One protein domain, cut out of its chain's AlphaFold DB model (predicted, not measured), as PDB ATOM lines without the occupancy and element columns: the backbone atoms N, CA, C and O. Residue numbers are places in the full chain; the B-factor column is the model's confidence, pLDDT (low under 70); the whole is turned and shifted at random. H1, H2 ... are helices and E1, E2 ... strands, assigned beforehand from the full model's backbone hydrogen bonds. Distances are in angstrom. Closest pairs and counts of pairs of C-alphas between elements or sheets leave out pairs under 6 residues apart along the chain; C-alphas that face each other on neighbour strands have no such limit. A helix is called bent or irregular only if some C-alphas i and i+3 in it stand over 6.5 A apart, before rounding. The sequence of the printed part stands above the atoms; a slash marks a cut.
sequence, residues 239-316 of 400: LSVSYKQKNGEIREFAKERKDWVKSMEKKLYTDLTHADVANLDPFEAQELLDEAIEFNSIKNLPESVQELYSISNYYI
ATOM      1  N   LEU A 239      31.614  50.694 -12.340       97.25
ATOM      2  CA  LEU A 239      32.131  49.622 -11.500       97.25
ATOM      3  C   LEU A 239      33.662  49.623 -11.563       97.25
ATOM      4  O   LEU A 239      34.247  50.142 -12.525       97.25
ATOM      5  N   SER A 240      34.295  49.080 -10.529       97.25
ATOM      6  CA  SER A 240      35.728  48.809 -10.516       97.25
ATOM      7  C   SER A 240      35.965  47.426 -11.104       97.25
ATOM      8  O   SER A 240      35.411  46.439 -10.626       97.25
ATOM      9  N   VAL A 241      36.782  47.360 -12.153       96.69
ATOM     10  CA  VAL A 241      37.345  46.113 -12.676       96.69
ATOM     11  C   VAL A 241      38.796  46.058 -12.239       96.69
ATOM     12  O   VAL A 241      39.633  46.798 -12.764       96.69
ATOM     13  N   SER A 242      39.085  45.182 -11.291       95.12
ATOM     14  CA  SER A 242      40.439  44.872 -10.860       95.12
ATOM     15  C   SER A 242      40.923  43.624 -11.584       95.12
ATOM     16  O   SER A 242      40.164  42.675 -11.750       95.12
ATOM     17  N   TYR A 243      42.166  43.630 -12.070       91.25
ATOM     18  CA  TYR A 243      42.773  42.446 -12.670       91.25
ATOM     19  C   TYR A 243      44.195  42.209 -12.166       91.25
ATOM     20  O   TYR A 243      44.997  43.142 -12.039       91.25
ATOM     21  N   LYS A 244      44.518  40.941 -11.910       88.19
ATOM     22  CA  LYS A 244      45.831  40.506 -11.434       88.19
ATOM     23  C   LYS A 244      46.792  40.304 -12.604       88.19
ATOM     24  O   LYS A 244      46.512  39.573 -13.553       88.19
ATOM     25  N   GLN A 245      47.947  40.955 -12.549       81.62
ATOM     26  CA  GLN A 245      49.029  40.767 -13.512       81.62
ATOM     27  C   GLN A 245      49.897  39.558 -13.167       81.62
ATOM     28  O   GLN A 245      49.935  39.091 -12.030       81.62
ATOM     29  N   LYS A 246      50.689  39.099 -14.145       75.25
ATOM     30  CA  LYS A 246      51.657  38.007 -13.954       75.25
ATOM     31  C   LYS A 246      52.688  38.279 -12.854       75.25
ATOM     32  O   LYS A 246      53.151  37.344 -12.215       75.25
ATOM     33  N   ASN A 247      53.057  39.542 -12.637       79.75
ATOM     34  CA  ASN A 247      53.970  39.951 -11.561       79.75
ATOM     35  C   ASN A 247      53.284  40.011 -10.177       79.75
ATOM     36  O   ASN A 247      53.948  40.325  -9.195       79.75
ATOM     37  N   GLY A 248      51.978  39.732 -10.096       82.12
ATOM     38  CA  GLY A 248      51.171  39.830  -8.881       82.12
ATOM     39  C   GLY A 248      50.578  41.216  -8.611       82.12
ATOM     40  O   GLY A 248      49.765  41.336  -7.700       82.12
ATOM     41  N   GLU A 249      50.933  42.243  -9.392       89.81
ATOM     42  CA  GLU A 249      50.364  43.591  -9.283       89.81
ATOM     43  C   GLU A 249      48.880  43.568  -9.671       89.81
ATOM     44  O   GLU A 249      48.504  43.023 -10.712       89.81
ATOM     45  N   ILE A 250      48.033  44.175  -8.844       91.31
ATOM     46  CA  ILE A 250      46.614  44.358  -9.145       91.31
ATOM     47  C   ILE A 250      46.449  45.737  -9.770       91.31
ATOM     48  O   ILE A 250      46.906  46.736  -9.213       91.31
ATOM     49  N   ARG A 251      45.793  45.798 -10.931       92.69
ATOM     50  CA  ARG A 251      45.376  47.066 -11.530       92.69
ATOM     51  C   ARG A 251      43.874  47.195 -11.531       92.69
ATOM     52  O   ARG A 251      43.191  46.280 -11.975       92.69
ATOM     53  N   GLU A 252      43.403  48.369 -11.144       94.50
ATOM     54  CA  GLU A 252      41.988  48.698 -11.076       94.50
ATOM     55  C   GLU A 252      41.594  49.748 -12.121       94.50
ATOM     56  O   GLU A 252      42.322  50.710 -12.375       94.50
ATOM     57  N   PHE A 253      40.421  49.565 -12.729       93.38
ATOM     58  CA  PHE A 253      39.854  50.482 -13.712       93.38
ATOM     59  C   PHE A 253      38.384  50.747 -13.424       93.38
ATOM     60  O   PHE A 253      37.583  49.822 -13.342       93.38
ATOM     61  N   ALA A 254      38.008  52.022 -13.422       96.44
ATOM     62  CA  ALA A 254      36.610  52.428 -13.436       96.44
ATOM     63  C   ALA A 254      36.029  52.302 -14.853       96.44
ATOM     64  O   ALA A 254      36.468  53.017 -15.767       96.44
ATOM     65  N   LYS A 255      35.027  51.442 -15.039       97.25
ATOM     66  CA  LYS A 255      34.332  51.225 -16.322       97.25
ATOM     67  C   LYS A 255      32.851  51.556 -16.204       97.25
ATOM     68  O   LYS A 255      32.285  51.397 -15.130       97.25
ATOM     69  N   GLU A 256      32.235  52.050 -17.281       97.62
ATOM     70  CA  GLU A 256      30.774  52.197 -17.308       97.62
ATOM     71  C   GLU A 256      30.125  50.818 -17.259       97.62
ATOM     72  O   GLU A 256      30.570  49.896 -17.940       97.62
ATOM     73  N   ARG A 257      29.077  50.675 -16.449       97.94
ATOM     74  CA  ARG A 257      28.419  49.384 -16.227       97.94
ATOM     75  C   ARG A 257      27.784  48.823 -17.495       97.94
ATOM     76  O   ARG A 257      27.824  47.617 -17.690       97.94
ATOM     77  N   LYS A 258      27.228  49.674 -18.360       97.25
ATOM     78  CA  LYS A 258      26.479  49.274 -19.565       97.25
ATOM     79  C   LYS A 258      27.295  48.449 -20.570       97.25
ATOM     80  O   LYS A 258      26.698  47.755 -21.382       97.25
ATOM     81  N   ASP A 259      28.619  48.597 -20.576       96.88
ATOM     82  CA  ASP A 259      29.515  48.037 -21.593       96.88
ATOM     83  C   ASP A 259      30.914  47.721 -21.036       96.88
ATOM     84  O   ASP A 259      31.925  47.796 -21.748       96.88
ATOM     85  N   TRP A 260      30.996  47.358 -19.752       97.62
ATOM     86  CA  TRP A 260      32.277  47.159 -19.080       97.62
ATOM     87  C   TRP A 260      33.091  46.022 -19.714       97.62
ATOM     88  O   TRP A 260      34.300  46.200 -19.886       97.62
ATOM     89  N   VAL A 261      32.459  44.919 -20.144       97.75
ATOM     90  CA  VAL A 261      33.158  43.800 -20.809       97.75
ATOM     91  C   VAL A 261      33.747  44.244 -22.139       97.75
ATOM     92  O   VAL A 261      34.939  44.059 -22.382       97.75
ATOM     93  N   LYS A 262      32.955  44.937 -22.965       98.00
ATOM     94  CA  LYS A 262      33.428  45.519 -24.227       98.00
ATOM     95  C   LYS A 262      34.612  46.457 -24.003       98.00
ATOM     96  O   LYS A 262      35.582  46.451 -24.751       98.00
ATOM     97  N   SER A 263      34.591  47.232 -22.921       97.00
ATOM     98  CA  SER A 263      35.704  48.116 -22.564       97.00
ATOM     99  C   SER A 263      36.995  47.378 -22.148       97.00
ATOM    100  O   SER A 263      38.047  48.020 -22.033       97.00
ATOM    101  N   MET A 264      36.906  46.066 -21.895       96.75
ATOM    102  CA  MET A 264      37.991  45.156 -21.512       96.75
ATOM    103  C   MET A 264      38.361  44.152 -22.620       96.75
ATOM    104  O   MET A 264      39.303  43.383 -22.431       96.75
ATOM    105  N   GLU A 265      37.700  44.209 -23.781       97.12
ATOM    106  CA  GLU A 265      37.814  43.272 -24.913       97.12
ATOM    107  C   GLU A 265      39.260  42.860 -25.221       97.12
ATOM    108  O   GLU A 265      39.616  41.689 -25.137       97.12
ATOM    109  N   LYS A 266      40.143  43.833 -25.483       95.88
ATOM    110  CA  LYS A 266      41.548  43.564 -25.844       95.88
ATOM    111  C   LYS A 266      42.307  42.772 -24.779       95.88
ATOM    112  O   LYS A 266      43.173  41.960 -25.103       95.88
ATOM    113  N   LYS A 267      42.030  43.055 -23.504       94.94
ATOM    114  CA  LYS A 267      42.704  42.402 -22.381       94.94
ATOM    115  C   LYS A 267      42.136  41.000 -22.159       94.94
ATOM    116  O   LYS A 267      42.927  40.079 -22.007       94.94
ATOM    117  N   LEU A 268      40.814  40.841 -22.230       96.62
ATOM    118  CA  LEU A 268      40.152  39.535 -22.146       96.62
ATOM    119  C   LEU A 268      40.605  38.602 -23.277       96.62
ATOM    120  O   LEU A 268      41.011  37.480 -23.007       96.62
ATOM    121  N   TYR A 269      40.654  39.090 -24.522       97.69
ATOM    122  CA  TYR A 269      41.176  38.326 -25.662       97.69
ATOM    123  C   TYR A 269      42.626  37.867 -25.445       97.69
ATOM    124  O   TYR A 269      42.997  36.732 -25.750       97.69
ATOM    125  N   THR A 270      43.457  38.758 -24.891       95.56
ATOM    126  CA  THR A 270      44.850  38.433 -24.558       95.56
ATOM    127  C   THR A 270      44.909  37.297 -23.544       95.56
ATOM    128  O   THR A 270      45.681  36.372 -23.742       95.56
ATOM    129  N   ASP A 271      44.093  37.330 -22.489       95.19
ATOM    130  CA  ASP A 271      44.086  36.279 -21.464       95.19
ATOM    131  C   ASP A 271      43.530  34.950 -21.991       95.19
ATOM    132  O   ASP A 271      44.088  33.898 -21.690       95.19
ATOM    133  N   LEU A 272      42.495  34.990 -22.836       97.31
ATOM    134  CA  LEU A 272      41.915  33.801 -23.471       97.31
ATOM    135  C   LEU A 272      42.934  33.065 -24.354       97.31
ATOM    136  O   LEU A 272      43.019  31.841 -24.333       97.31
ATOM    137  N   THR A 273      43.748  33.813 -25.098       96.88
ATOM    138  CA  THR A 273      44.746  33.250 -26.025       96.88
ATOM    139  C   THR A 273      46.107  32.990 -25.377       96.88
ATOM    140  O   THR A 273      46.981  32.363 -25.977       96.88
ATOM    141  N   HIS A 274      46.331  33.463 -24.148       94.44
ATOM    142  CA  HIS A 274      47.627  33.330 -23.501       94.44
ATOM    143  C   HIS A 274      47.889  31.881 -23.056       94.44
ATOM    144  O   HIS A 274      47.101  31.303 -22.307       94.44
ATOM    145  N   ALA A 275      49.059  31.340 -23.420       89.62
ATOM    146  CA  ALA A 275      49.464  29.959 -23.132       89.62
ATOM    147  C   ALA A 275      49.398  29.566 -21.642       89.62
ATOM    148  O   ALA A 275      48.946  28.480 -21.303       89.62
ATOM    149  N   ASP A 276      49.826  30.464 -20.752       87.81
ATOM    150  CA  ASP A 276      49.809  30.241 -19.296       87.81
ATOM    151  C   ASP A 276      48.433  30.453 -18.623       87.81
ATOM    152  O   ASP A 276      48.361  30.373 -17.400       87.81
ATOM    153  N   VAL A 277      47.378  30.810 -19.367       88.31
ATOM    154  CA  VAL A 277      46.065  31.171 -18.792       88.31
ATOM    155  C   VAL A 277      44.971  30.234 -19.298       88.31
ATOM    156  O   VAL A 277      44.549  29.342 -18.567       88.31
ATOM    157  N   ALA A 278      44.511  30.416 -20.536       92.94
ATOM    158  CA  ALA A 278      43.486  29.562 -21.138       92.94
ATOM    159  C   ALA A 278      43.958  28.883 -22.430       92.94
ATOM    160  O   ALA A 278      43.473  27.800 -22.745       92.94
ATOM    161  N   ASN A 279      44.953  29.457 -23.123       95.69
ATOM    162  CA  ASN A 279      45.573  28.889 -24.324       95.69
ATOM    163  C   ASN A 279      44.561  28.451 -25.402       95.69
ATOM    164  O   ASN A 279      44.760  27.428 -26.062       95.69
ATOM    165  N   LEU A 280      43.471  29.203 -25.551       96.25
ATOM    166  CA  LEU A 280      42.463  28.938 -26.568       96.25
ATOM    167  C   LEU A 280      42.982  29.359 -27.939       96.25
ATOM    168  O   LEU A 280      43.783  30.296 -28.063       96.25
ATOM    169  N   ASP A 281      42.515  28.682 -28.983       97.12
ATOM    170  CA  ASP A 281      42.788  29.147 -30.334       97.12
ATOM    171  C   ASP A 281      42.018  30.458 -30.627       97.12
ATOM    172  O   ASP A 281      41.014  30.757 -29.974       97.12
ATOM    173  N   PRO A 282      42.483  31.279 -31.589       96.69
ATOM    174  CA  PRO A 282      41.884  32.584 -31.870       96.69
ATOM    175  C   PRO A 282      40.388  32.569 -32.195       96.69
ATOM    176  O   PRO A 282      39.715  33.564 -31.937       96.69
ATOM    177  N   PHE A 283      39.876  31.493 -32.797       97.50
ATOM    178  CA  PHE A 283      38.471  31.402 -33.180       97.50
ATOM    179  C   PHE A 283      37.598  31.155 -31.946       97.50
ATOM    180  O   PHE A 283      36.693  31.942 -31.686       97.50
ATOM    181  N   GLU A 284      37.942  30.152 -31.135       97.25
ATOM    182  CA  GLU A 284      37.242  29.856 -29.876       97.25
ATOM    183  C   GLU A 284      37.297  31.044 -28.901       97.25
ATOM    184  O   GLU A 284      36.287  31.423 -28.301       97.25
ATOM    185  N   ALA A 285      38.461  31.693 -28.784       97.56
ATOM    186  CA  ALA A 285      38.620  32.886 -27.957       97.56
ATOM    187  C   ALA A 285      37.700  34.033 -28.402       97.56
ATOM    188  O   ALA A 285      37.161  34.744 -27.553       97.56
ATOM    189  N   GLN A 286      37.522  34.225 -29.713       98.00
ATOM    190  CA  GLN A 286      36.643  35.267 -30.235       98.00
ATOM    191  C   GLN A 286      35.164  34.929 -30.008       98.00
ATOM    192  O   GLN A 286      34.427  35.812 -29.584       98.00
ATOM    193  N   GLU A 287      34.740  33.677 -30.215       98.12
ATOM    194  CA  GLU A 287      33.349  33.260 -29.974       98.12
ATOM    195  C   GLU A 287      32.933  33.476 -28.509       98.12
ATOM    196  O   GLU A 287      31.899  34.093 -28.241       98.12
ATOM    197  N   LEU A 288      33.768  33.049 -27.554       98.25
ATOM    198  CA  LEU A 288      33.509  33.268 -26.125       98.25
ATOM    199  C   LEU A 288      33.493  34.756 -25.760       98.25
ATOM    200  O   LEU A 288      32.700  35.187 -24.920       98.25
ATOM    201  N   LEU A 289      34.377  35.551 -26.367       98.31
ATOM    202  CA  LEU A 289      34.451  36.985 -26.108       98.31
ATOM    203  C   LEU A 289      33.238  37.737 -26.663       98.31
ATOM    204  O   LEU A 289      32.735  38.639 -25.992       98.31
ATOM    205  N   ASP A 290      32.756  37.367 -27.846       98.38
ATOM    206  CA  ASP A 290      31.565  37.962 -28.451       98.38
ATOM    207  C   ASP A 290      30.329  37.697 -27.578       98.38
ATOM    208  O   ASP A 290      29.593  38.633 -27.258       98.38
ATOM    209  N   GLU A 291      30.163  36.461 -27.094       98.25
ATOM    210  CA  GLU A 291      29.105  36.101 -26.143       98.25
ATOM    211  C   GLU A 291      29.248  36.876 -24.815       98.25
ATOM    212  O   GLU A 291      28.274  37.430 -24.297       98.25
ATOM    213  N   ALA A 292      30.470  36.999 -24.283       98.25
ATOM    214  CA  ALA A 292      30.730  37.756 -23.057       98.25
ATOM    215  C   ALA A 292      30.354  39.242 -23.203       98.25
ATOM    216  O   ALA A 292      29.813  39.863 -22.282       98.25
ATOM    217  N   ILE A 293      30.642  39.830 -24.369       98.38
ATOM    218  CA  ILE A 293      30.294  41.213 -24.706       98.38
ATOM    219  C   ILE A 293      28.780  41.372 -24.852       98.38
ATOM    220  O   ILE A 293      28.237  42.359 -24.351       98.38
ATOM    221  N   GLU A 294      28.100  40.422 -25.497       97.19
ATOM    222  CA  GLU A 294      26.645  40.436 -25.677       97.19
ATOM    223  C   GLU A 294      25.907  40.393 -24.334       97.19
ATOM    224  O   GLU A 294      25.027  41.219 -24.081       97.19
ATOM    225  N   PHE A 295      26.309  39.493 -23.434       96.06
ATOM    226  CA  PHE A 295      25.712  39.374 -22.101       96.06
ATOM    227  C   PHE A 295      26.289  40.347 -21.070       96.06
ATOM    228  O   PHE A 295      25.823  40.379 -19.928       96.06
ATOM    229  N   ASN A 296      27.299  41.139 -21.451       97.12
ATOM    230  CA  ASN A 296      28.042  42.040 -20.572       97.12
ATOM    231  C   ASN A 296      28.465  41.349 -19.256       97.12
ATOM    232  O   ASN A 296      28.365  41.905 -18.158       97.12
ATOM    233  N   SER A 297      28.921  40.102 -19.384       96.06
ATOM    234  CA  SER A 297      29.338  39.224 -18.295       96.06
ATOM    235  C   SER A 297      30.520  38.365 -18.728       96.06
ATOM    236  O   SER A 297      30.604  37.980 -19.883       96.06
ATOM    237  N   ILE A 298      31.412  38.020 -17.798       96.75
ATOM    238  CA  ILE A 298      32.540  37.104 -18.061       96.75
ATOM    239  C   ILE A 298      32.271  35.669 -17.590       96.75
ATOM    240  O   ILE A 298      33.175  34.840 -17.600       96.75
ATOM    241  N   LYS A 299      31.042  35.363 -17.152       96.31
ATOM    242  CA  LYS A 299      30.685  34.056 -16.571       96.31
ATOM    243  C   LYS A 299      30.817  32.885 -17.550       96.31
ATOM    244  O   LYS A 299      30.928  31.749 -17.102       96.31
ATOM    245  N   ASN A 300      30.776  33.151 -18.855       97.19
ATOM    246  CA  ASN A 300      30.963  32.149 -19.905       97.19
ATOM    247  C   ASN A 300      32.449  31.867 -20.210       97.19
ATOM    248  O   ASN A 300      32.753  30.885 -20.881       97.19
ATOM    249  N   LEU A 301      33.378  32.704 -19.733       97.75
ATOM    250  CA  LEU A 301      34.812  32.523 -19.968       97.75
ATOM    251  C   LEU A 301      35.386  31.396 -19.086       97.75
ATOM    252  O   LEU A 301      34.796  31.064 -18.060       97.75
ATOM    253  N   PRO A 302      36.555  30.815 -19.413       97.44
ATOM    254  CA  PRO A 302      37.194  29.808 -18.563       97.44
ATOM    255  C   PRO A 302      37.479  30.325 -17.145       97.44
ATOM    256  O   PRO A 302      37.839  31.492 -16.976       97.44
ATOM    257  N   GLU A 303      37.399  29.454 -16.131       96.19
ATOM    258  CA  GLU A 303      37.694  29.808 -14.727       96.19
ATOM    259  C   GLU A 303      39.078  30.454 -14.576       96.19
ATOM    260  O   GLU A 303      39.215  31.463 -13.889       96.19
ATOM    261  N   SER A 304      40.080  29.960 -15.315       93.88
ATOM    262  CA  SER A 304      41.437  30.520 -15.311       93.88
ATOM    263  C   SER A 304      41.508  31.977 -15.771       93.88
ATOM    264  O   SER A 304      42.431  32.690 -15.383       93.88
ATOM    265  N   VAL A 305      40.549  32.431 -16.585       95.31
ATOM    266  CA  VAL A 305      40.394  33.842 -16.951       95.31
ATOM    267  C   VAL A 305      39.562  34.559 -15.899       95.31
ATOM    268  O   VAL A 305      39.977  35.620 -15.452       95.31
ATOM    269  N   GLN A 306      38.425  33.999 -15.473       95.81
ATOM    270  CA  GLN A 306      37.536  34.641 -14.497       95.81
ATOM    271  C   GLN A 306      38.261  35.000 -13.192       95.81
ATOM    272  O   GLN A 306      38.131  36.123 -12.715       95.81
ATOM    273  N   GLU A 307      39.092  34.097 -12.664       94.19
ATOM    274  CA  GLU A 307      39.866  34.295 -11.428       94.19
ATOM    275  C   GLU A 307      40.911  35.421 -11.515       94.19
ATOM    276  O   GLU A 307      41.397  35.905 -10.489       94.19
ATOM    277  N   LEU A 308      41.270  35.869 -12.724       93.81
ATOM    278  CA  LEU A 308      42.160  37.018 -12.895       93.81
ATOM    279  C   LEU A 308      41.464  38.345 -12.610       93.81
ATOM    280  O   LEU A 308      42.172  39.342 -12.452       93.81
ATOM    281  N   TYR A 309      40.130  38.374 -12.562       95.44
ATOM    282  CA  TYR A 309      39.335  39.589 -12.450       95.44
ATOM    283  C   TYR A 309      38.498  39.607 -11.172       95.44
ATOM    284  O   TYR A 309      37.898  38.615 -10.775       95.44
ATOM    285  N   SER A 310      38.385  40.786 -10.568       94.81
ATOM    286  CA  SER A 310      37.424  41.070  -9.506       94.81
ATOM    287  C   SER A 310      36.616  42.312  -9.865       94.81
ATOM    288  O   SER A 310      37.157  43.300 -10.368       94.81
ATOM    289  N   ILE A 311      35.311  42.255  -9.615       95.19
ATOM    290  CA  ILE A 311      34.368  43.328  -9.929       95.19
ATOM    291  C   ILE A 311      33.788  43.841  -8.616       95.19
ATOM    292  O   ILE A 311      33.353  43.039  -7.791       95.19
ATOM    293  N   SER A 312      33.766  45.157  -8.432       95.81
ATOM    294  CA  SER A 312      33.137  45.791  -7.273       95.81
ATOM    295  C   SER A 312      32.424  47.085  -7.645       95.81
ATOM    296  O   SER A 312      32.559  47.599  -8.763       95.81
ATOM    297  N   ASN A 313      31.661  47.642  -6.705       97.06
ATOM    298  CA  ASN A 313      31.166  49.010  -6.850       97.06
ATOM    299  C   ASN A 313      32.342  49.989  -6.999       97.06
ATOM    300  O   ASN A 313      33.431  49.757  -6.467       97.06
ATOM    301  N   TYR A 314      32.125  51.064  -7.760       97.62
ATOM    302  CA  TYR A 314      33.134  52.099  -7.955       97.62
ATOM    303  C   TYR A 314      32.908  53.231  -6.961       97.62
ATOM    304  O   TYR A 314      31.975  54.022  -7.116       97.62
ATOM    305  N   TYR A 315      33.800  53.316  -5.977       97.06
ATOM    306  CA  TYR A 315      33.808  54.400  -5.008       97.06
ATOM    307  C   TYR A 315      34.817  55.483  -5.390       97.06
ATOM    308  O   TYR A 315      35.899  55.199  -5.908       97.06
ATOM    309  N   ILE A 316      34.466  56.737  -5.116       97.62
ATOM    310  CA  ILE A 316      35.417  57.852  -5.099       97.62
ATOM    311  C   ILE A 316      35.525  58.342  -3.665       97.62
ATOM    312  O   ILE A 316      34.554  58.865  -3.116       97.62
TER     313      ILE A 316
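AT A GLANCE: This is residues 239 to 316 of the 400 residues of the protein "PDDEXK_1 domain-containing protein" of Dolosigranulum pigrum (UniProt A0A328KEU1). A small, strongly twisted sheet of three strands has helix H1 over one face, and the longer helix H2 lies alongside H1, off the sheet, making a helical hairpin with it. The short helix H3 is near the later part of H1 and leads into the last strand. The printed part has 78 residues in the order E1 E2 H1 H2 H3 E3; the sheet order is E2 E1 E3, antiparallel, and the class is mixed, helices and strands. It is compact, with a radius of gyration of the C-alphas of 12.1 A and spans of 39 by 30 by 17 A.

IN THESE COORDINATES: Find C-alpha 239 at (32.131, 49.622, -11.500), where E1, residues 239 to 244, begins. E2 is residues 250 to 256, 19.5 A long; E3, residues 309 to 316, runs 20.1 A to C-alpha 316 at (35.417, 57.852, -5.099) and bends by 63 degrees at residue 313. H1 is residues 262 to 273, 16.8 A, and irregular: C-alphas 263 and 266 are 8.1 A apart. H2 is residues 282 to 294, 18.2 A; H3 is residues 303 to 306.

HOW THE PARTS SIT: Look first at the hairpin E1 and E2, where N 241 and O 253 are 2.8 A apart. On the other side of E1, N 242 and O 310 of E3 are 2.8 A apart. H1 is on the sheet, over E1 and E3, at a height over the sheet of 10.9 A; its local plane is fitted to 6 C-alphas, only just enough. H1 and H2 touch, closest at C-alphas 262 and 293, 5.3 A, at a shallow tilt of 28 degrees, opposite ways. With residues 268 to 272 alone, H1 only just touches H3, with 3 pairs of C-alphas within 8 A, the closest those of Asp 271 and Val 305, 6.3 A. H2 and H3 are apart. Every O i to N i+4 pair is within hydrogen-bond range in H2, and 6 of 8 in H1; H3 is too short for such a pair.

THE WHOLE: The C-alphas farthest apart, Asp 281 and Ile 316, are 38.9 A apart. The printed part has no cut and no long link. Mean pLDDT of the printed part is 95.0, and no printed residue is under 70.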